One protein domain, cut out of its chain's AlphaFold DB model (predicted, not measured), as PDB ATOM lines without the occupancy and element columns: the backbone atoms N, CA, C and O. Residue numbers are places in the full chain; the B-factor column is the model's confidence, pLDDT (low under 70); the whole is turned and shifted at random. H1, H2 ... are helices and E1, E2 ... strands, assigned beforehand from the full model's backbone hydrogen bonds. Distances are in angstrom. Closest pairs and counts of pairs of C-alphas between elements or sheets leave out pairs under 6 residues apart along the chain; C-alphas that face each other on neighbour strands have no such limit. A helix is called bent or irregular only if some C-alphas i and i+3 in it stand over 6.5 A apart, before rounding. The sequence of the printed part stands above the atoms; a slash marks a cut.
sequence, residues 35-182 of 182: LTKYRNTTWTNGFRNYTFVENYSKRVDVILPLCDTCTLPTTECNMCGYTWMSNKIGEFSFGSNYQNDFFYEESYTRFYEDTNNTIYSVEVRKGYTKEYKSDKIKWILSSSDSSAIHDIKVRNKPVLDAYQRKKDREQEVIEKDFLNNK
ATOM      1  N   LEU A  35     147.999 152.211 142.250       89.69
ATOM      2  CA  LEU A  35     146.622 152.018 141.777       89.69
ATOM      3  C   LEU A  35     146.002 153.282 141.176       89.69
ATOM      4  O   LEU A  35     145.116 153.158 140.336       89.69
ATOM      5  N   THR A  36     146.455 154.476 141.567       89.56
ATOM      6  CA  THR A  36     145.995 155.724 140.944       89.56
ATOM      7  C   THR A  36     146.555 155.846 139.531       89.56
ATOM      8  O   THR A  36     145.790 156.097 138.602       89.56
ATOM      9  N   LYS A  37     147.845 155.540 139.342       90.62
ATOM     10  CA  LYS A  37     148.495 155.557 138.024       90.62
ATOM     11  C   LYS A  37     147.872 154.572 137.029       90.62
ATOM     12  O   LYS A  37     147.693 154.904 135.860       90.62
ATOM     13  N   TYR A  38     147.538 153.360 137.474       91.50
ATOM     14  CA  TYR A  38     147.030 152.288 136.600       91.50
ATOM     15  C   TYR A  38     145.530 152.036 136.729       91.50
ATOM     16  O   TYR A  38     145.035 150.987 136.310       91.50
ATOM     17  N   ARG A  39     144.791 152.982 137.306       92.06
ATOM     18  CA  ARG A  39     143.375 152.819 137.629       92.06
ATOM     19  C   ARG A  39     142.557 152.360 136.421       92.06
ATOM     20  O   ARG A  39     142.621 152.954 135.349       92.06
ATOM     21  N   ASN A  40     141.748 151.324 136.622       92.38
ATOM     22  CA  ASN A  40     140.856 150.718 135.630       92.38
ATOM     23  C   ASN A  40     141.557 150.164 134.379       92.38
ATOM     24  O   ASN A  40     140.896 149.878 133.382       92.38
ATOM     25  N   THR A  41     142.876 149.975 134.417       94.00
ATOM     26  CA  THR A  41     143.601 149.303 133.336       94.00
ATOM     27  C   THR A  41     143.658 147.800 133.588       94.00
ATOM     28  O   THR A  41     143.829 147.353 134.727       94.00
ATOM     29  N   THR A  42     143.519 147.013 132.521       95.25
ATOM     30  CA  THR A  42     143.620 145.550 132.572       95.25
ATOM     31  C   THR A  42     144.921 145.098 131.932       95.25
ATOM     32  O   THR A  42     145.257 145.482 130.812       95.25
ATOM     33  N   TRP A  43     145.650 144.261 132.659       95.69
ATOM     34  CA  TRP A  43     146.951 143.740 132.273       95.69
ATOM     35  C   TRP A  43     146.925 142.219 132.281       95.69
ATOM     36  O   TRP A  43     146.154 141.603 133.013       95.69
ATOM     37  N   THR A  44     147.783 141.608 131.474       96.62
ATOM     38  CA  THR A  44     147.934 140.161 131.374       96.62
ATOM     39  C   THR A  44     149.391 139.749 131.500       96.62
ATOM     40  O   THR A  44     150.294 140.431 131.012       96.62
ATOM     41  N   ASN A  45     149.620 138.605 132.140       96.00
ATOM     42  CA  ASN A  45     150.913 137.923 132.143       96.00
ATOM     43  C   ASN A  45     150.942 136.719 131.178       96.00
ATOM     44  O   ASN A  45     151.851 135.891 131.255       96.00
ATOM     45  N   GLY A  46     149.930 136.592 130.307       95.00
ATOM     46  CA  GLY A  46     149.755 135.476 129.372       95.00
ATOM     47  C   GLY A  46     149.017 134.257 129.948       95.00
ATOM     48  O   GLY A  46     148.625 133.370 129.190       95.00
ATOM     49  N   PHE A  47     148.797 134.212 131.266       94.81
ATOM     50  CA  PHE A  47     148.050 133.151 131.961       94.81
ATOM     51  C   PHE A  47     146.878 133.685 132.784       94.81
ATOM     52  O   PHE A  47     145.856 133.019 132.915       94.81
ATOM     53  N   ARG A  48     147.036 134.874 133.363       94.62
ATOM     54  CA  ARG A  48     146.050 135.552 134.201       94.62
ATOM     55  C   ARG A  48     145.910 136.993 133.740       94.62
ATOM     56  O   ARG A  48     146.881 137.604 133.291       94.62
ATOM     57  N   ASN A  49     144.709 137.526 133.922       93.44
ATOM     58  CA  ASN A  49     144.414 138.939 133.742       93.44
ATOM     59  C   ASN A  49     144.192 139.586 135.109       93.44
ATOM     60  O   ASN A  49     143.650 138.955 136.018       93.44
ATOM     61  N   TYR A  50     144.593 140.843 135.244       91.94
ATOM     62  CA  TYR A  50     144.352 141.643 136.433       91.94
ATOM     63  C   TYR A  50     143.913 143.046 136.032       91.94
ATOM     64  O   TYR A  50     144.586 143.703 135.241       91.94
ATOM     65  N   THR A  51     142.791 143.499 136.584       93.62
ATOM     66  CA  THR A  51     142.318 144.876 136.430       93.62
ATOM     67  C   THR A  51     142.635 145.639 137.706       93.62
ATOM     68  O   THR A  51     142.138 145.283 138.775       93.62
ATOM     69  N   PHE A  52     143.458 146.681 137.603       90.62
ATOM     70  CA  PHE A  52     143.837 147.503 138.750       90.62
ATOM     71  C   PHE A  52     142.665 148.390 139.167       90.62
ATOM     72  O   PHE A  52     142.357 149.390 138.522       90.62
ATOM     73  N   VAL A  53     142.002 148.014 140.258       84.88
ATOM     74  CA  VAL A  53     140.889 148.763 140.844       84.88
ATOM     75  C   VAL A  53     141.122 148.958 142.335       84.88
ATOM     76  O   VAL A  53     141.530 148.038 143.042       84.88
ATOM     77  N   GLU A  54     140.803 150.150 142.829       72.56
ATOM     78  CA  GLU A  54     140.677 150.411 144.265       72.56
ATOM     79  C   GLU A  54     139.334 149.860 144.745       72.56
ATOM     80  O   GLU A  54     138.378 150.593 144.978       72.56
ATOM     81  N   ASN A  55     139.228 148.533 144.810       65.31
ATOM     82  CA  ASN A  55     138.058 147.865 145.360       65.31
ATOM     83  C   ASN A  55     138.419 147.204 146.690       65.31
ATOM     84  O   ASN A  55     138.591 145.989 146.777       65.31
ATOM     85  N   TYR A  56     138.534 148.044 147.718       57.25
ATOM     86  CA  TYR A  56     138.748 147.611 149.098       57.25
ATOM     87  C   TYR A  56     137.557 146.802 149.645       57.25
ATOM     88  O   TYR A  56     137.726 146.033 150.582       57.25
ATOM     89  N   SER A  57     136.368 146.929 149.045       46.25
ATOM     90  CA  SER A  57     135.117 146.327 149.517       46.25
ATOM     91  C   SER A  57     134.812 144.928 148.963       46.25
ATOM     92  O   SER A  57     133.899 144.284 149.459       46.25
ATOM     93  N   LYS A  58     135.571 144.409 147.986       43.50
ATOM     94  CA  LYS A  58     135.411 143.029 147.467       43.50
ATOM     95  C   LYS A  58     136.329 141.987 148.123       43.50
ATOM     96  O   LYS A  58     136.376 140.851 147.653       43.50
ATOM     97  N   ARG A  59     137.089 142.352 149.162       43.09
ATOM     98  CA  ARG A  59     137.997 141.442 149.891       43.09
ATOM     99  C   ARG A  59     138.070 141.743 151.390       43.09
ATOM    100  O   ARG A  59     139.147 141.709 151.976       43.09
ATOM    101  N   VAL A  60     136.930 142.027 152.006       37.00
ATOM    102  CA  VAL A  60     136.786 141.945 153.468       37.00
ATOM    103  C   VAL A  60     135.584 141.059 153.774       37.00
ATOM    104  O   VAL A  60     134.676 141.455 154.480       37.00
ATOM    105  N   ASP A  61     135.564 139.861 153.195       34.47
ATOM    106  CA  ASP A  61     134.606 138.819 153.573       34.47
ATOM    107  C   ASP A  61     135.375 137.586 154.043       34.47
ATOM    108  O   ASP A  61     135.374 136.541 153.403       34.47
ATOM    109  N   VAL A  62     136.064 137.752 155.173       35.81
ATOM    110  CA  VAL A  62     136.075 136.762 156.254       35.81
ATOM    111  C   VAL A  62     136.056 137.558 157.560       35.81
ATOM    112  O   VAL A  62     137.090 137.827 158.159       35.81
ATOM    113  N   ILE A  63     134.869 137.980 157.998       41.88
ATOM    114  CA  ILE A  63     134.646 138.222 159.427       41.88
ATOM    115  C   ILE A  63     134.391 136.838 160.040       41.88
ATOM    116  O   ILE A  63     133.254 136.411 160.210       41.88
ATOM    117  N   LEU A  64     135.467 136.098 160.296       40.03
ATOM    118  CA  LEU A  64     135.523 135.068 161.338       40.03
ATOM    119  C   LEU A  64     136.375 135.673 162.457       40.03
ATOM    120  O   LEU A  64     137.269 136.459 162.144       40.03
ATOM    121  N   PRO A  65     136.002 135.437 163.725       43.94
ATOM    122  CA  PRO A  65     135.914 136.459 164.765       43.94
ATOM    123  C   PRO A  65     137.128 137.385 164.773       43.94
ATOM    124  O   PRO A  65     138.268 136.930 164.770       43.94
ATOM    125  N   LEU A  66     136.845 138.693 164.784       46.47
ATOM    126  CA  LEU A  66     137.819 139.767 164.957       46.47
ATOM    127  C   LEU A  66     138.838 139.336 166.021       46.47
ATOM    128  O   LEU A  66     138.472 139.244 167.195       46.47
ATOM    129  N   CYS A  67     140.092 139.083 165.629       51.75
ATOM    130  CA  CYS A  67     141.144 138.688 166.575       51.75
ATOM    131  C   CYS A  67     141.345 139.781 167.664       51.75
ATOM    132  O   CYS A  67     141.842 139.500 168.750       51.75
ATOM    133  N   ASP A  68     140.844 141.000 167.417       46.12
ATOM    134  CA  ASP A  68     140.812 142.146 168.337       46.12
ATOM    135  C   ASP A  68     139.706 142.073 169.419       46.12
ATOM    136  O   ASP A  68     139.702 142.877 170.349       46.12
ATOM    137  N   THR A  69     138.752 141.134 169.325       46.41
ATOM    138  CA  THR A  69     137.623 140.990 170.277       46.41
ATOM    139  C   THR A  69     137.753 139.807 171.237       46.41
ATOM    140  O   THR A  69     136.842 139.545 172.023       46.41
ATOM    141  N   CYS A  70     138.888 139.106 171.233       49.47
ATOM    142  CA  CYS A  70     139.155 138.021 172.175       49.47
ATOM    143  C   CYS A  70     139.493 138.568 173.575       49.47
ATOM    144  O   CYS A  70     140.632 138.543 174.026       49.47
ATOM    145  N   THR A  71     138.482 139.072 174.286       46.41
ATOM    146  CA  THR A  71     138.570 139.508 175.692       46.41
ATOM    147  C   THR A  71     138.402 138.369 176.704       46.41
ATOM    148  O   THR A  71     138.246 138.634 177.894       46.41
ATOM    149  N   LEU A  72     138.424 137.100 176.280       42.00
ATOM    150  CA  LEU A  72     138.324 135.947 177.182       42.00
ATOM    151  C   LEU A  72     139.396 134.894 176.861       42.00
ATOM    152  O   LEU A  72     139.696 134.679 175.688       42.00
ATOM    153  N   PRO A  73     139.972 134.229 177.881       43.03
ATOM    154  CA  PRO A  73     141.062 133.285 177.704       43.03
ATOM    155  C   PRO A  73     140.483 131.940 177.262       43.03
ATOM    156  O   PRO A  73     140.280 131.043 178.076       43.03
ATOM    157  N   THR A  74     140.172 131.795 175.978       46.00
ATOM    158  CA  THR A  74     139.874 130.487 175.389       46.00
ATOM    159  C   THR A  74     140.948 130.136 174.371       46.00
ATOM    160  O   THR A  74     141.446 130.975 173.624       46.00
ATOM    161  N   THR A  75     141.339 128.868 174.375       49.75
ATOM    162  CA  THR A  75     142.427 128.282 173.581       49.75
ATOM    163  C   THR A  75     142.213 128.330 172.062       49.75
ATOM    164  O   THR A  75     143.117 127.963 171.329       49.75
ATOM    165  N   GLU A  76     141.056 128.795 171.579       49.88
ATOM    166  CA  GLU A  76     140.639 128.728 170.166       49.88
ATOM    167  C   GLU A  76     140.745 130.069 169.408       49.88
ATOM    168  O   GLU A  76     140.515 130.121 168.203       49.88
ATOM    169  N   CYS A  77     141.134 131.162 170.076       51.84
ATOM    170  CA  CYS A  77     141.260 132.498 169.464       51.84
ATOM    171  C   CYS A  77     142.484 132.683 168.536       51.84
ATOM    172  O   CYS A  77     142.695 133.776 168.013       51.84
ATOM    173  N   ASN A  78     143.294 131.644 168.315       55.09
ATOM    174  CA  ASN A  78     144.587 131.737 167.625       55.09
ATOM    175  C   ASN A  78     144.549 131.320 166.142       55.09
ATOM    176  O   ASN A  78     145.574 131.375 165.465       55.09
ATOM    177  N   MET A  79     143.377 130.939 165.619       65.06
ATOM    178  CA  MET A  79     143.187 130.590 164.208       65.06
ATOM    179  C   MET A  79     142.413 131.682 163.463       65.06
ATOM    180  O   MET A  79     141.186 131.629 163.377       65.06
ATOM    181  N   CYS A  80     143.107 132.677 162.909       69.12
ATOM    182  CA  CYS A  80     142.462 133.745 162.142       69.12
ATOM    183  C   CYS A  80     143.250 134.128 160.883       69.12
ATOM    184  O   CYS A  80     144.473 134.045 160.843       69.12
ATOM    185  N   GLY A  81     142.551 134.536 159.823       70.62
ATOM    186  CA  GLY A  81     143.176 134.937 158.565       70.62
ATOM    187  C   GLY A  81     142.382 136.011 157.847       70.62
ATOM    188  O   GLY A  81     141.157 136.054 157.946       70.62
ATOM    189  N   TYR A  82     143.079 136.887 157.130       73.44
ATOM    190  CA  TYR A  82     142.464 137.983 156.397       73.44
ATOM    191  C   TYR A  82     143.099 138.165 155.025       73.44
ATOM    192  O   TYR A  82     144.261 137.844 154.776       73.44
ATOM    193  N   THR A  83     142.312 138.702 154.100       81.19
ATOM    194  CA  THR A  83     142.828 139.244 152.847       81.19
ATOM    195  C   THR A  83     143.191 140.706 153.037       81.19
ATOM    196  O   THR A  83     142.461 141.458 153.676       81.19
ATOM    197  N   TRP A  84     144.308 141.131 152.457       82.06
ATOM    198  CA  TRP A  84     144.800 142.498 152.587       82.06
ATOM    199  C   TRP A  84     145.266 143.059 151.246       82.06
ATOM    200  O   TRP A  84     145.576 142.331 150.297       82.06
ATOM    201  N   MET A  85     145.312 144.388 151.175       85.94
ATOM    202  CA  MET A  85     145.847 145.155 150.054       85.94
ATOM    203  C   MET A  85     146.726 146.288 150.584       85.94
ATOM    204  O   MET A  85     146.405 146.913 151.589       85.94
ATOM    205  N   SER A  86     147.827 146.575 149.894       87.81
ATOM    206  CA  SER A  86     148.722 147.691 150.195       87.81
ATOM    207  C   SER A  86     149.000 148.471 148.916       87.81
ATOM    208  O   SER A  86     149.496 147.908 147.944       87.81
ATOM    209  N   ASN A  87     148.661 149.758 148.907       87.19
ATOM    210  CA  ASN A  87     148.876 150.658 147.777       87.19
ATOM    211  C   ASN A  87     149.890 151.730 148.189       87.19
ATOM    212  O   ASN A  87     149.603 152.545 149.065       87.19
ATOM    213  N   LYS A  88     151.077 151.705 147.585       84.56
ATOM    214  CA  LYS A  88     152.188 152.621 147.865       84.56
ATOM    215  C   LYS A  88     152.642 153.295 146.569       84.56
ATOM    216  O   LYS A  88     152.189 152.966 145.472       84.56
ATOM    217  N   ILE A  89     153.540 154.266 146.690       85.31
ATOM    218  CA  ILE A  89     154.200 154.875 145.530       85.31
ATOM    219  C   ILE A  89     155.001 153.787 144.807       85.31
ATOM    220  O   ILE A  89     155.801 153.088 145.427       85.31
ATOM    221  N   GLY A  90     154.735 153.606 143.511       83.44
ATOM    222  CA  GLY A  90     155.438 152.640 142.656       83.44
ATOM    223  C   GLY A  90     155.171 151.153 142.937       83.44
ATOM    224  O   GLY A  90     155.652 150.307 142.182       83.44
ATOM    225  N   GLU A  91     154.384 150.813 143.961       89.25
ATOM    226  CA  GLU A  91     154.107 149.431 144.352       89.25
ATOM    227  C   GLU A  91     152.644 149.219 144.753       89.25
ATOM    228  O   GLU A  91     152.043 150.018 145.472       89.25
ATOM    229  N   PHE A  92     152.092 148.081 144.346       91.62
ATOM    230  CA  PHE A  92     150.800 147.600 144.804       91.62
ATOM    231  C   PHE A  92     150.888 146.122 145.171       91.62
ATOM    232  O   PHE A  92     151.350 145.308 144.378       91.62
ATOM    233  N   SER A  93     150.402 145.754 146.349       91.44
ATOM    234  CA  SER A  93     150.385 144.372 146.813       91.44
ATOM    235  C   SER A  93     148.989 143.952 147.236       91.44
ATOM    236  O   SER A  93     148.240 144.744 147.803       91.44
ATOM    237  N   PHE A  94     148.661 142.684 147.014       89.88
ATOM    238  CA  PHE A  94     147.508 142.047 147.637       89.88
ATOM    239  C   PHE A  94     147.864 140.637 148.071       89.88
ATOM    240  O   PHE A  94     148.630 139.948 147.396       89.88
ATOM    241  N   GLY A  95     147.260 140.182 149.154       88.62
ATOM    242  CA  GLY A  95     147.545 138.867 149.687       88.62
ATOM    243  C   GLY A  95     146.503 138.388 150.667       88.62
ATOM    244  O   GLY A  95     145.441 138.990 150.835       88.62
ATOM    245  N   SER A  96     146.843 137.276 151.287       84.81
ATOM    246  CA  SER A  96     146.156 136.715 152.428       84.81
ATOM    247  C   SER A  96     147.185 136.260 153.437       84.81
ATOM    248  O   SER A  96     148.269 135.797 153.071       84.81
ATOM    249  N   ASN A  97     146.813 136.329 154.695       83.44
ATOM    250  CA  ASN A  97     147.547 135.693 155.761       83.44
ATOM    251  C   ASN A  97     146.620 134.855 156.627       83.44
ATOM    252  O   ASN A  97     145.399 135.003 156.592       83.44
ATOM    253  N   TYR A  98     147.228 133.938 157.359       80.88
ATOM    254  CA  TYR A  98     146.539 133.012 158.229       80.88
ATOM    255  C   TYR A  98     147.455 132.660 159.395       80.88
ATOM    256  O   TYR A  98     148.539 132.122 159.201       80.88
ATOM    257  N   GLN A  99     147.029 132.992 160.602       77.88
ATOM    258  CA  GLN A  99     147.638 132.548 161.842       77.88
ATOM    259  C   GLN A  99     146.923 131.277 162.294       77.88
ATOM    260  O   GLN A  99     145.695 131.237 162.273       77.88
ATOM    261  N   ASN A 100     147.682 130.267 162.713       71.75
ATOM    262  CA  ASN A 100     147.175 129.142 163.496       71.75
ATOM    263  C   ASN A 100     147.973 128.986 164.802       71.75
ATOM    264  O   ASN A 100     148.891 129.763 165.073       71.75
ATOM    265  N   ASP A 101     147.644 127.965 165.594       68.31
ATOM    266  CA  ASP A 101     148.272 127.687 166.895       68.31
ATOM    267  C   ASP A 101     149.791 127.434 166.821       68.31
ATOM    268  O   ASP A 101     150.487 127.546 167.828       68.31
ATOM    269  N   PHE A 102     150.317 127.099 165.640       71.69
ATOM    270  CA  PHE A 102     151.701 126.671 165.437       71.69
ATOM    271  C   PHE A 102     152.548 127.684 164.662       71.69
ATOM    272  O   PHE A 102     153.734 127.842 164.955       71.69
ATOM    273  N   PHE A 103     151.987 128.356 163.654       74.69
ATOM    274  CA  PHE A 103     152.733 129.255 162.774       74.69
ATOM    275  C   PHE A 103     151.837 130.266 162.041       74.69
ATOM    276  O   PHE A 103     150.617 130.131 161.946       74.69
ATOM    277  N   TYR A 104     152.498 131.292 161.500       81.81
ATOM    278  CA  TYR A 104     151.921 132.326 160.644       81.81
ATOM    279  C   TYR A 104     152.192 132.010 159.171       81.81
ATOM    280  O   TYR A 104     153.352 131.922 158.772       81.81
ATOM    281  N   GLU A 105     151.152 131.899 158.351       86.31
ATOM    282  CA  GLU A 105     151.253 131.809 156.897       86.31
ATOM    283  C   GLU A 105     150.906 133.125 156.213       86.31
ATOM    284  O   GLU A 105     149.976 133.835 156.593       86.31
ATOM    285  N   GLU A 106     151.608 133.414 155.123       88.69
ATOM    286  CA  GLU A 106     151.299 134.550 154.269       88.69
ATOM    287  C   GLU A 106     151.561 134.215 152.805       88.69
ATOM    288  O   GLU A 106     152.595 133.653 152.444       88.69
ATOM    289  N   SER A 107     150.631 134.601 151.938       91.75
ATOM    290  CA  SER A 107     150.785 134.518 150.491       91.75
ATOM    291  C   SER A 107     150.329 135.820 149.859       91.75
ATOM    292  O   SER A 107     149.200 136.255 150.073       91.75
ATOM    293  N   TYR A 108     151.171 136.434 149.035       92.88
ATOM    294  CA  TYR A 108     150.822 137.689 148.376       92.88
ATOM    295  C   TYR A 108     151.471 137.841 147.006       92.88
ATOM    296  O   TYR A 108     152.490 137.228 146.687       92.88
ATOM    297  N   THR A 109     150.871 138.710 146.201       95.56
ATOM    298  CA  THR A 109     151.410 139.171 144.928       95.56
ATOM    299  C   THR A 109     151.754 140.642 145.056       95.56
ATOM    300  O   THR A 109     150.896 141.454 145.403       95.56
ATOM    301  N   ARG A 110     153.001 140.988 144.734       95.94
ATOM    302  CA  ARG A 110     153.512 142.362 144.737       95.94
ATOM    303  C   ARG A 110     153.783 142.823 143.316       95.94
ATOM    304  O   ARG A 110     154.666 142.272 142.659       95.94
ATOM    305  N   PHE A 111     153.038 143.821 142.865       96.44
ATOM    306  CA  PHE A 111     153.212 144.537 141.608       96.44
ATOM    307  C   PHE A 111     154.099 145.753 141.805       96.44
ATOM    308  O   PHE A 111     153.965 146.472 142.790       96.44
ATOM    309  N   TYR A 112     154.976 146.000 140.847       94.69
ATOM    310  CA  TYR A 112     155.807 147.192 140.808       94.69
ATOM    311  C   TYR A 112     156.142 147.535 139.362       94.69
ATOM    312  O   TYR A 112     156.087 146.687 138.469       94.69
ATOM    313  N   GLU A 113     156.488 148.791 139.141       91.81
ATOM    314  CA  GLU A 113     156.933 149.291 137.847       91.81
ATOM    315  C   GLU A 113     158.466 149.370 137.816       91.81
ATOM    316  O   GLU A 113     159.098 149.711 138.819       91.81
ATOM    317  N   ASP A 114     159.084 149.028 136.686       88.00
ATOM    318  CA  ASP A 114     160.507 149.288 136.461       88.00
ATOM    319  C   ASP A 114     160.767 150.692 135.884       88.00
ATOM    320  O   ASP A 114     159.859 151.459 135.570       88.00
ATOM    321  N   THR A 115     162.038 151.040 135.688       84.69
ATOM    322  CA  THR A 115     162.430 152.342 135.122       84.69
ATOM    323  C   THR A 115     161.950 152.568 133.682       84.69
ATOM    324  O   THR A 115     161.972 153.702 133.210       84.69
ATOM    325  N   ASN A 116     161.511 151.520 132.981       87.56
ATOM    326  CA  ASN A 116     161.034 151.560 131.597       87.56
ATOM    327  C   ASN A 116     159.499 151.548 131.504       87.56
ATOM    328  O   ASN A 116     158.945 151.265 130.442       87.56
ATOM    329  N   ASN A 117     158.803 151.837 132.604       85.75
ATOM    330  CA  ASN A 117     157.348 151.756 132.726       85.75
ATOM    331  C   ASN A 117     156.758 150.360 132.449       85.75
ATOM    332  O   ASN A 117     155.603 150.222 132.040       85.75
ATOM    333  N   THR A 118     157.549 149.306 132.647       91.50
ATOM    334  CA  THR A 118     157.079 147.925 132.548       91.50
ATOM    335  C   THR A 118     156.587 147.454 133.908       91.50
ATOM    336  O   THR A 118     157.307 147.529 134.904       91.50
ATOM    337  N   ILE A 119     155.371 146.906 133.942       95.75
ATOM    338  CA  ILE A 119     154.816 146.305 135.152       95.75
ATOM    339  C   ILE A 119     155.362 144.889 135.325       95.75
ATOM    340  O   ILE A 119     155.299 144.045 134.425       95.75
ATOM    341  N   TYR A 120     155.841 144.619 136.530       97.56
ATOM    342  CA  TYR A 120     156.228 143.299 136.987       97.56
ATOM    343  C   TYR A 120     155.430 142.905 138.219       97.56
ATOM    344  O   TYR A 120     154.992 143.756 138.988       97.56
ATOM    345  N   SER A 121     155.301 141.600 138.444       97.75
ATOM    346  CA  SER A 121     154.881 141.065 139.732       97.75
ATOM    347  C   SER A 121     155.857 140.025 140.265       97.75
ATOM    348  O   SER A 121     156.629 139.421 139.517       97.75
ATOM    349  N   VAL A 122     155.807 139.810 141.575       97.94
ATOM    350  CA  VAL A 122     156.433 138.679 142.265       97.94
ATOM    351  C   VAL A 122     155.380 138.043 143.168       97.94
ATOM    352  O   VAL A 122     154.693 138.758 143.896       97.94
ATOM    353  N   GLU A 123     155.252 136.719 143.101       97.25
ATOM    354  CA  GLU A 123     154.443 135.930 144.036       97.25
ATOM    355  C   GLU A 123     155.332 135.473 145.200       97.25
ATOM    356  O   GLU A 123     156.461 135.026 144.982       97.25
ATOM    357  N   VAL A 124     154.846 135.619 146.431       96.19
ATOM    358  CA  VAL A 124     155.570 135.289 147.664       96.19
ATOM    359  C   VAL A 124     154.711 134.378 148.527       96.19
ATOM    360  O   VAL A 124     153.507 134.601 148.641       96.19
ATOM    361  N   ARG A 125     155.349 133.387 149.157       93.69
ATOM    362  CA  ARG A 125     154.749 132.509 150.159       93.69
ATOM    363  C   ARG A 125     155.676 132.356 151.362       93.69
ATOM    364  O   ARG A 125     156.891 132.220 151.201       93.69
ATOM    365  N   LYS A 126     155.090 132.417 152.554       90.38
ATOM    366  CA  LYS A 126     155.746 132.319 153.860       90.38
ATOM    367  C   LYS A 126     154.923 131.432 154.787       90.38
ATOM    368  O   LYS A 126     153.701 131.396 154.656       90.38
ATOM    369  N   GLY A 127     155.590 130.823 155.761       84.25
ATOM    370  CA  GLY A 127     154.946 130.219 156.920       84.25
ATOM    371  C   GLY A 127     155.482 128.836 157.206       84.25
ATOM    372  O   GLY A 127     156.559 128.727 157.786       84.25
ATOM    373  N   TYR A 128     154.732 127.812 156.793       78.31
ATOM    374  CA  TYR A 128     155.032 126.409 157.081       78.31
ATOM    375  C   TYR A 128     156.488 126.032 156.768       78.31
ATOM    376  O   TYR A 128     157.187 125.475 157.613       78.31
ATOM    377  N   THR A 129     156.983 126.407 155.584       83.50
ATOM    378  CA  THR A 129     158.416 126.368 155.273       83.50
ATOM    379  C   THR A 129     159.050 127.759 155.219       83.50
ATOM    380  O   THR A 129     158.402 128.806 155.317       83.50
ATOM    381  N   LYS A 130     160.377 127.773 155.030       88.19
ATOM    382  CA  LYS A 130     161.138 128.991 154.753       88.19
ATOM    383  C   LYS A 130     160.522 129.753 153.577       88.19
ATOM    384  O   LYS A 130     160.271 129.171 152.527       88.19
ATOM    385  N   GLU A 131     160.394 131.071 153.740       93.12
ATOM    386  CA  GLU A 131     159.901 131.975 152.700       93.12
ATOM    387  C   GLU A 131     160.548 131.706 151.334       93.12
ATOM    388  O   GLU A 131     161.775 131.618 151.195       93.12
ATOM    389  N   TYR A 132     159.706 131.662 150.303       95.06
ATOM    390  CA  TYR A 132     160.141 131.613 148.920       95.06
ATOM    391  C   TYR A 132     159.279 132.504 148.027       95.06
ATOM    392  O   TYR A 132     158.118 132.804 148.297       95.06
ATOM    393  N   LYS A 133     159.884 132.928 146.917       97.19
ATOM    394  CA  LYS A 133     159.255 133.800 145.928       97.19
ATOM    395  C   LYS A 133     159.477 133.317 144.501       97.19
ATOM    396  O   LYS A 133     160.388 132.515 144.237       97.19
ATOM    397  N   SER A 134     158.630 133.796 143.598       97.50
ATOM    398  CA  SER A 134     158.838 133.699 142.157       97.50
ATOM    399  C   SER A 134     159.942 134.661 141.704       97.50
ATOM    400  O   SER A 134     160.252 135.647 142.380       97.50
ATOM    401  N   ASP A 135     160.493 134.419 140.515       97.56
ATOM    402  CA  ASP A 135     161.199 135.472 139.784       97.56
ATOM    403  C   ASP A 135     160.205 136.517 139.248       97.56
ATOM    404  O   ASP A 135     158.988 136.422 139.457       97.56
ATOM    405  N   LYS A 136     160.724 137.546 138.571       96.94
ATOM    406  CA  LYS A 136     159.910 138.628 138.009       96.94
ATOM    407  C   LYS A 136     158.977 138.094 136.919       96.94
ATOM    408  O   LYS A 136     159.437 137.574 135.905       96.94
ATOM    409  N   ILE A 137     157.679 138.302 137.094       98.19
ATOM    410  CA  ILE A 137     156.641 137.984 136.111       98.19
ATOM    411  C   ILE A 137     156.300 139.275 135.374       98.19
ATOM    412  O   ILE A 137     155.921 140.256 136.011       98.19
ATOM    413  N   LYS A 138     156.453 139.304 134.048       97.81
ATOM    414  CA  LYS A 138     156.187 140.507 133.247       97.81
ATOM    415  C   LYS A 138     154.703 140.620 132.903       97.81
ATOM    416  O   LYS A 138     154.084 139.620 132.543       97.81
ATOM    417  N   TRP A 139     154.170 141.834 132.936       97.56
ATOM    418  CA  TRP A 139     152.801 142.141 132.535       97.56
ATOM    419  C   TRP A 139     152.785 143.101 131.346       97.56
ATOM    420  O   TRP A 139     153.634 143.988 131.238       97.56
ATOM    421  N   ILE A 140     151.809 142.925 130.457       97.19
ATOM    422  CA  ILE A 140     151.491 143.855 129.362       97.19
ATOM    423  C   ILE A 140     150.001 144.196 129.387       97.19
ATOM    424  O   ILE A 140     149.224 143.492 130.032       97.19
ATOM    425  N   LEU A 141     149.582 145.253 128.691       96.88
ATOM    426  CA  LEU A 141     148.160 145.577 128.555       96.88
ATOM    427  C   LEU A 141     147.409 144.400 127.928       96.88
ATOM    428  O   LEU A 141     147.874 143.808 126.953       96.88
ATOM    429  N   SER A 142     146.229 144.070 128.451       95.38
ATOM    430  CA  SER A 142     145.432 142.953 127.927       95.38
ATOM    431  C   SER A 142     144.895 143.201 126.517       95.38
ATOM    432  O   SER A 142     144.496 142.259 125.848       95.38
ATOM    433  N   SER A 143     144.869 144.462 126.080       96.81
ATOM    434  CA  SER A 143     144.509 144.880 124.722       96.81
ATOM    435  C   SER A 143     145.669 144.789 123.725       96.81
ATOM    436  O   SER A 143     145.515 145.237 122.592       96.81
ATOM    437  N   SER A 144     146.838 144.293 124.146       97.06
ATOM    438  CA  SER A 144     147.966 144.067 123.238       97.06
ATOM    439  C   SER A 144     147.608 143.011 122.192       97.06
ATOM    440  O   SER A 144     146.685 142.215 122.374       97.06
ATOM    441  N   ASP A 145     148.350 142.996 121.092       97.38
ATOM    442  CA  ASP A 145     148.166 142.012 120.038       97.38
ATOM    443  C   ASP A 145     148.442 140.582 120.536       97.38
ATOM    444  O   ASP A 145     149.157 140.338 121.516       97.38
ATOM    445  N   SER A 146     147.862 139.607 119.838       96.69
ATOM    446  CA  SER A 146     147.958 138.200 120.224       96.69
ATOM    447  C   SER A 146     149.396 137.676 120.219       96.69
ATOM    448  O   SER A 146     149.709 136.803 121.034       96.69
ATOM    449  N   SER A 147     150.272 138.209 119.356       98.00
ATOM    450  CA  SER A 147     151.676 137.795 119.292       98.00
ATOM    451  C   SER A 147     152.455 138.278 120.518       98.00
ATOM    452  O   SER A 147     153.102 137.467 121.179       98.00
ATOM    453  N   ALA A 148     152.262 139.528 120.948       97.81
ATOM    454  CA  ALA A 148     152.844 140.035 122.189       97.81
ATOM    455  C   ALA A 148     152.342 139.280 123.434       97.81
ATOM    456  O   ALA A 148     153.123 138.982 124.345       97.81
ATOM    457  N   ILE A 149     151.051 138.928 123.486       97.56
ATOM    458  CA  ILE A 149     150.498 138.110 124.580       97.56
ATOM    459  C   ILE A 149     151.133 136.713 124.581       97.56
ATOM    460  O   ILE A 149     151.472 136.192 125.650       97.56
ATOM    461  N   HIS A 150     151.327 136.114 123.404       97.81
ATOM    462  CA  HIS A 150     152.000 134.826 123.272       97.81
ATOM    463  C   HIS A 150     153.451 134.888 123.765       97.81
ATOM    464  O   HIS A 150     153.851 134.053 124.578       97.81
ATOM    465  N   ASP A 151     154.209 135.913 123.377       98.19
ATOM    466  CA  ASP A 151     155.600 136.098 123.804       98.19
ATOM    467  C   ASP A 151     155.725 136.238 125.324       98.19
ATOM    468  O   ASP A 151     156.613 135.654 125.955       98.19
ATOM    469  N   ILE A 152     154.809 136.983 125.947       97.75
ATOM    470  CA  ILE A 152     154.769 137.138 127.403       97.75
ATOM    471  C   ILE A 152     154.381 135.828 128.090       97.75
ATOM    472  O   ILE A 152     154.986 135.476 129.106       97.75
ATOM    473  N   LYS A 153     153.447 135.062 127.519       97.62
ATOM    474  CA  LYS A 153     153.095 133.724 128.011       97.62
ATOM    475  C   LYS A 153     154.305 132.790 127.984       97.62
ATOM    476  O   LYS A 153     154.605 132.163 128.998       97.62
ATOM    477  N   VAL A 154     155.022 132.718 126.860       98.31
ATOM    478  CA  VAL A 154     156.230 131.886 126.718       98.31
ATOM    479  C   VAL A 154     157.304 132.315 127.718       98.31
ATOM    480  O   VAL A 154     157.862 131.470 128.416       98.31
ATOM    481  N   ARG A 155     157.538 133.624 127.860       97.81
ATOM    482  CA  ARG A 155     158.510 134.183 128.811       97.81
ATOM    483  C   ARG A 155     158.184 133.851 130.267       97.81
ATOM    484  O   ARG A 155     159.080 133.489 131.024       97.81
ATOM    485  N   ASN A 156     156.929 134.011 130.678       98.25
ATOM    486  CA  ASN A 156     156.533 133.858 132.079       98.25
ATOM    487  C   ASN A 156     156.328 132.396 132.487       98.25
ATOM    488  O   ASN A 156     156.425 132.082 133.674       98.25
ATOM    489  N   LYS A 157     156.064 131.497 131.529       98.00
ATOM    490  CA  LYS A 157     155.827 130.073 131.789       98.00
ATOM    491  C   LYS A 157     156.879 129.425 132.700       98.00
ATOM    492  O   LYS A 157     156.481 128.887 133.730       98.00
ATOM    493  N   PRO A 158     158.193 129.478 132.403       98.50
ATOM    494  CA  PRO A 158     159.192 128.822 133.246       98.50
ATOM    495  C   PRO A 158     159.229 129.377 134.677       98.50
ATOM    496  O   PRO A 158     159.436 128.607 135.614       98.50
ATOM    497  N   VAL A 159     158.985 130.681 134.858       98.06
ATOM    498  CA  VAL A 159     158.943 131.332 136.179       98.06
ATOM    499  C   VAL A 159     157.757 130.822 136.998       98.06
ATOM    500  O   VAL A 159     157.919 130.447 138.160       98.06
ATOM    501  N   LEU A 160     156.575 130.773 136.383       96.75
ATOM    502  CA  LEU A 160     155.350 130.300 137.027       96.75
ATOM    503  C   LEU A 160     155.420 128.800 137.333       96.75
ATOM    504  O   LEU A 160     155.101 128.394 138.448       96.75
ATOM    505  N   ASP A 161     155.911 127.992 136.392       98.00
ATOM    506  CA  ASP A 161     156.086 126.551 136.586       98.00
ATOM    507  C   ASP A 161     157.096 126.264 137.716       98.00
ATOM    508  O   ASP A 161     156.899 125.355 138.522       98.00
ATOM    509  N   ALA A 162     158.181 127.042 137.813       97.88
ATOM    510  CA  ALA A 162     159.153 126.905 138.896       97.88
ATOM    511  C   ALA A 162     158.572 127.288 140.261       97.88
ATOM    512  O   ALA A 162     158.852 126.608 141.249       97.88
ATOM    513  N   TYR A 163     157.767 128.351 140.326       96.81
ATOM    514  CA  TYR A 163     157.092 128.744 141.559       96.81
ATOM    515  C   TYR A 163     156.048 127.707 141.991       96.81
ATOM    516  O   TYR A 163     156.007 127.341 143.164       96.81
ATOM    517  N   GLN A 164     155.277 127.157 141.048       96.19
ATOM    518  CA  GLN A 164     154.305 126.104 141.341       96.19
ATOM    519  C   GLN A 164     154.988 124.839 141.877       96.19
ATOM    520  O   GLN A 164     154.589 124.354 142.928       96.19
ATOM    521  N   ARG A 165     156.110 124.403 141.284       96.94
ATOM    522  CA  ARG A 165     156.896 123.277 141.824       96.94
ATOM    523  C   ARG A 165     157.364 123.487 143.266       96.94
ATOM    524  O   ARG A 165     157.509 122.515 143.998       96.94
ATOM    525  N   LYS A 166     157.648 124.727 143.688       95.38
ATOM    526  CA  LYS A 166     157.995 125.010 145.094       95.38
ATOM    527  C   LYS A 166     156.787 124.810 146.013       95.38
ATOM    528  O   LYS A 166     156.951 124.225 147.073       95.38
ATOM    529  N   LYS A 167     155.600 125.247 145.580       93.38
ATOM    530  CA  LYS A 167     154.343 125.024 146.309       93.38
ATOM    531  C   LYS A 167     154.006 123.542 146.422       93.38
ATOM    532  O   LYS A 167     153.670 123.097 147.507       93.38
ATOM    533  N   ASP A 168     154.150 122.791 145.334       94.62
ATOM    534  CA  ASP A 168     153.864 121.353 145.335       94.62
ATOM    535  C   ASP A 168     154.802 120.612 146.305       94.62
ATOM    536  O   ASP A 168     154.355 119.803 147.107       94.62
ATOM    537  N   ARG A 169     156.097 120.967 146.321       93.38
ATOM    538  CA  ARG A 169     157.063 120.412 147.285       93.38
ATOM    539  C   ARG A 169     156.736 120.755 148.731       93.38
ATOM    540  O   ARG A 169     156.912 119.908 149.596       93.38
ATOM    541  N   GLU A 170     156.319 121.988 149.010       91.94
ATOM    542  CA  GLU A 170     155.885 122.356 150.360       91.94
ATOM    543  C   GLU A 170     154.658 121.537 150.773       91.94
ATOM    544  O   GLU A 170     154.647 120.981 151.867       91.94
ATOM    545  N   GLN A 171     153.675 121.394 149.883       89.88
ATOM    546  CA  GLN A 171     152.475 120.598 150.131       89.88
ATOM    547  C   GLN A 171     152.812 119.129 150.435       89.88
ATOM    548  O   GLN A 171     152.272 118.561 151.379       89.88
ATOM    549  N   GLU A 172     153.757 118.530 149.708       91.69
ATOM    550  CA  GLU A 172     154.237 117.173 149.997       91.69
ATOM    551  C   GLU A 172     154.894 117.052 151.383       91.69
ATOM    552  O   GLU A 172     154.775 116.010 152.027       91.69
ATOM    553  N   VAL A 173     155.617 118.082 151.842       89.62
ATOM    554  CA  VAL A 173     156.201 118.101 153.195       89.62
ATOM    555  C   VAL A 173     155.091 118.198 154.239       89.62
ATOM    556  O   VAL A 173     155.077 117.393 155.165       89.62
ATOM    557  N   ILE A 174     154.128 119.104 154.035       86.44
ATOM    558  CA  ILE A 174     152.951 119.267 154.897       86.44
ATOM    559  C   ILE A 174     152.223 117.930 155.074       86.44
ATOM    560  O   ILE A 174     151.972 117.485 156.193       86.44
ATOM    561  N   GLU A 175     151.903 117.259 153.969       88.50
ATOM    562  CA  GLU A 175     151.170 115.991 153.988       88.50
ATOM    563  C   GLU A 175     151.947 114.875 154.692       88.50
ATOM    564  O   GLU A 175     151.362 114.112 155.462       88.50
ATOM    565  N   LYS A 176     153.265 114.789 154.477       89.00
ATOM    566  CA  LYS A 176     154.116 113.805 155.163       89.00
ATOM    567  C   LYS A 176     154.151 114.035 156.665       89.00
ATOM    568  O   LYS A 176     154.023 113.071 157.415       89.00
ATOM    569  N   ASP A 177     154.286 115.277 157.107       85.50
ATOM    570  CA  ASP A 177     154.296 115.598 158.531       85.50
ATOM    571  C   ASP A 177     152.939 115.291 159.176       85.50
ATOM    572  O   ASP A 177     152.896 114.738 160.273       85.50
ATOM    573  N   PHE A 178     151.823 115.544 158.488       80.62
ATOM    574  CA  PHE A 178     150.500 115.143 158.981       80.62
ATOM    575  C   PHE A 178     150.318 113.623 159.080       80.62
ATOM    576  O   PHE A 178     149.633 113.152 159.986       80.62
ATOM    577  N   LEU A 179     150.895 112.851 158.156       80.50
ATOM    578  CA  LEU A 179     150.807 111.388 158.167       80.50
ATOM    579  C   LEU A 179     151.742 110.747 159.199       80.50
ATOM    580  O   LEU A 179     151.376 109.730 159.779       80.50
ATOM    581  N   ASN A 180     152.916 111.332 159.440       75.00
ATOM    582  CA  ASN A 180     153.903 110.816 160.395       75.00
ATOM    583  C   ASN A 180     153.593 111.183 161.857       75.00
ATOM    584  O   ASN A 180     154.147 110.565 162.762       75.00
ATOM    585  N   ASN A 181     152.740 112.187 162.085       60.03
ATOM    586  CA  ASN A 181     152.290 112.616 163.415       60.03
ATOM    587  C   ASN A 181     150.878 112.096 163.779       60.03
ATOM    588  O   ASN A 181     150.271 112.595 164.728       60.03
ATOM    589  N   LYS A 182     150.346 111.125 163.022       52.06
ATOM    590  CA  LYS A 182     149.148 110.339 163.365       52.06
ATOM    591  C   LYS A 182     149.540 109.005 163.986       52.06
ATOM    592  O   LYS A 182     148.800 108.572 164.895       52.06
TER     593      LYS A 182
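AT A GLANCE: This is residues 35 to 182 of the 182 residues of an uncharacterized protein of Flavobacteriales bacterium (UniProt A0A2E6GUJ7). One twisted sheet of seven strands, curled like part of a barrel, has one long bent helix, H1, whose first arm covers the inner strand E7 and whose second arm runs on past E7 and E6. The first arm of H1 packs on E7, while the second arm grazes the sheet and runs on until residues 175 to 182 stick out; on the E3 edge, residues 52 to 79 form a long stretch with no named element. The printed part has 148 residues, with E1 to E7 first and H1 last. The sheet order is E2, E1, E7, E6, E5, E4, E3, all antiparallel, and the class is mixed, helices and strands. The whole is loose, with a radius of gyration of the C-alphas of 18.4 A, and elongated, spanning 57 by 36 by 23 A.

IN THESE COORDINATES: E1 is residues 42 to 44, beginning at C-alpha 42 (143.620, 145.550, 132.572), and E2 is residues 49 to 51. E3 is residues 80 to 88, 25.6 A long; E4 is residues 91 to 99, 25.2 A. E5, residues 104 to 113, is the longest strand at 28.9 A, with C-alpha 104 at (151.921, 132.326, 160.644). E6 is residues 119 to 126, 23.4 A, and E7 is residues 137 to 141, 13.7 A. H1, residues 146 to 180, was assigned as one helix by its hydrogen bonds but is bent: C-alphas 155 and 158 are 7.0 A apart. Its arms are H1a, residues 146 to 155, 14.2 A, and H1b, residues 158 to 180, 33.0 A, ending at C-alpha 180 (153.903, 110.816, 160.395).

HOW THE PARTS SIT: E1 and E2 form a hairpin, with N 43 and O 50 2.8 A apart. E3 to E7 form a meander, each strand the antiparallel neighbour of the one before; N 84 and O 95 are 2.9 A apart between E3 and E4, N 107 and O 96 2.9 A between E4 and E5, and N 122 and O 110 2.9 A between E5 and E6. E7 is staggered: residues 137 to 139 pair with E6, N 137 and O 121 being 2.9 A apart, and residues 140 to 141 with E1, N 44 and O 140 being 2.8 A apart. H1a is on the sheet at a height of 9.3 A, over E7 and only just not over E1, on which 2 of its C-alphas fall. The closest C-alphas of E7 and H1a, Lys 138 and Ile 152, are 6.9 A apart. H1b, at a steep tilt of 48 degrees to H1a, only grazes the sheet, with residues 158 to 167. In both arms every O i to N i+4 pair is within hydrogen-bond range.

THE WHOLE: The two farthest C-alphas, of Pro 73 and Ser 147, are 59.5 A apart. The printed part has no cut. The link from E2 to E3 is long, 28 residues. Mean pLDDT of the printed part is 82.9; residues 55 to 80, 101 and 181 to 182 are under 70.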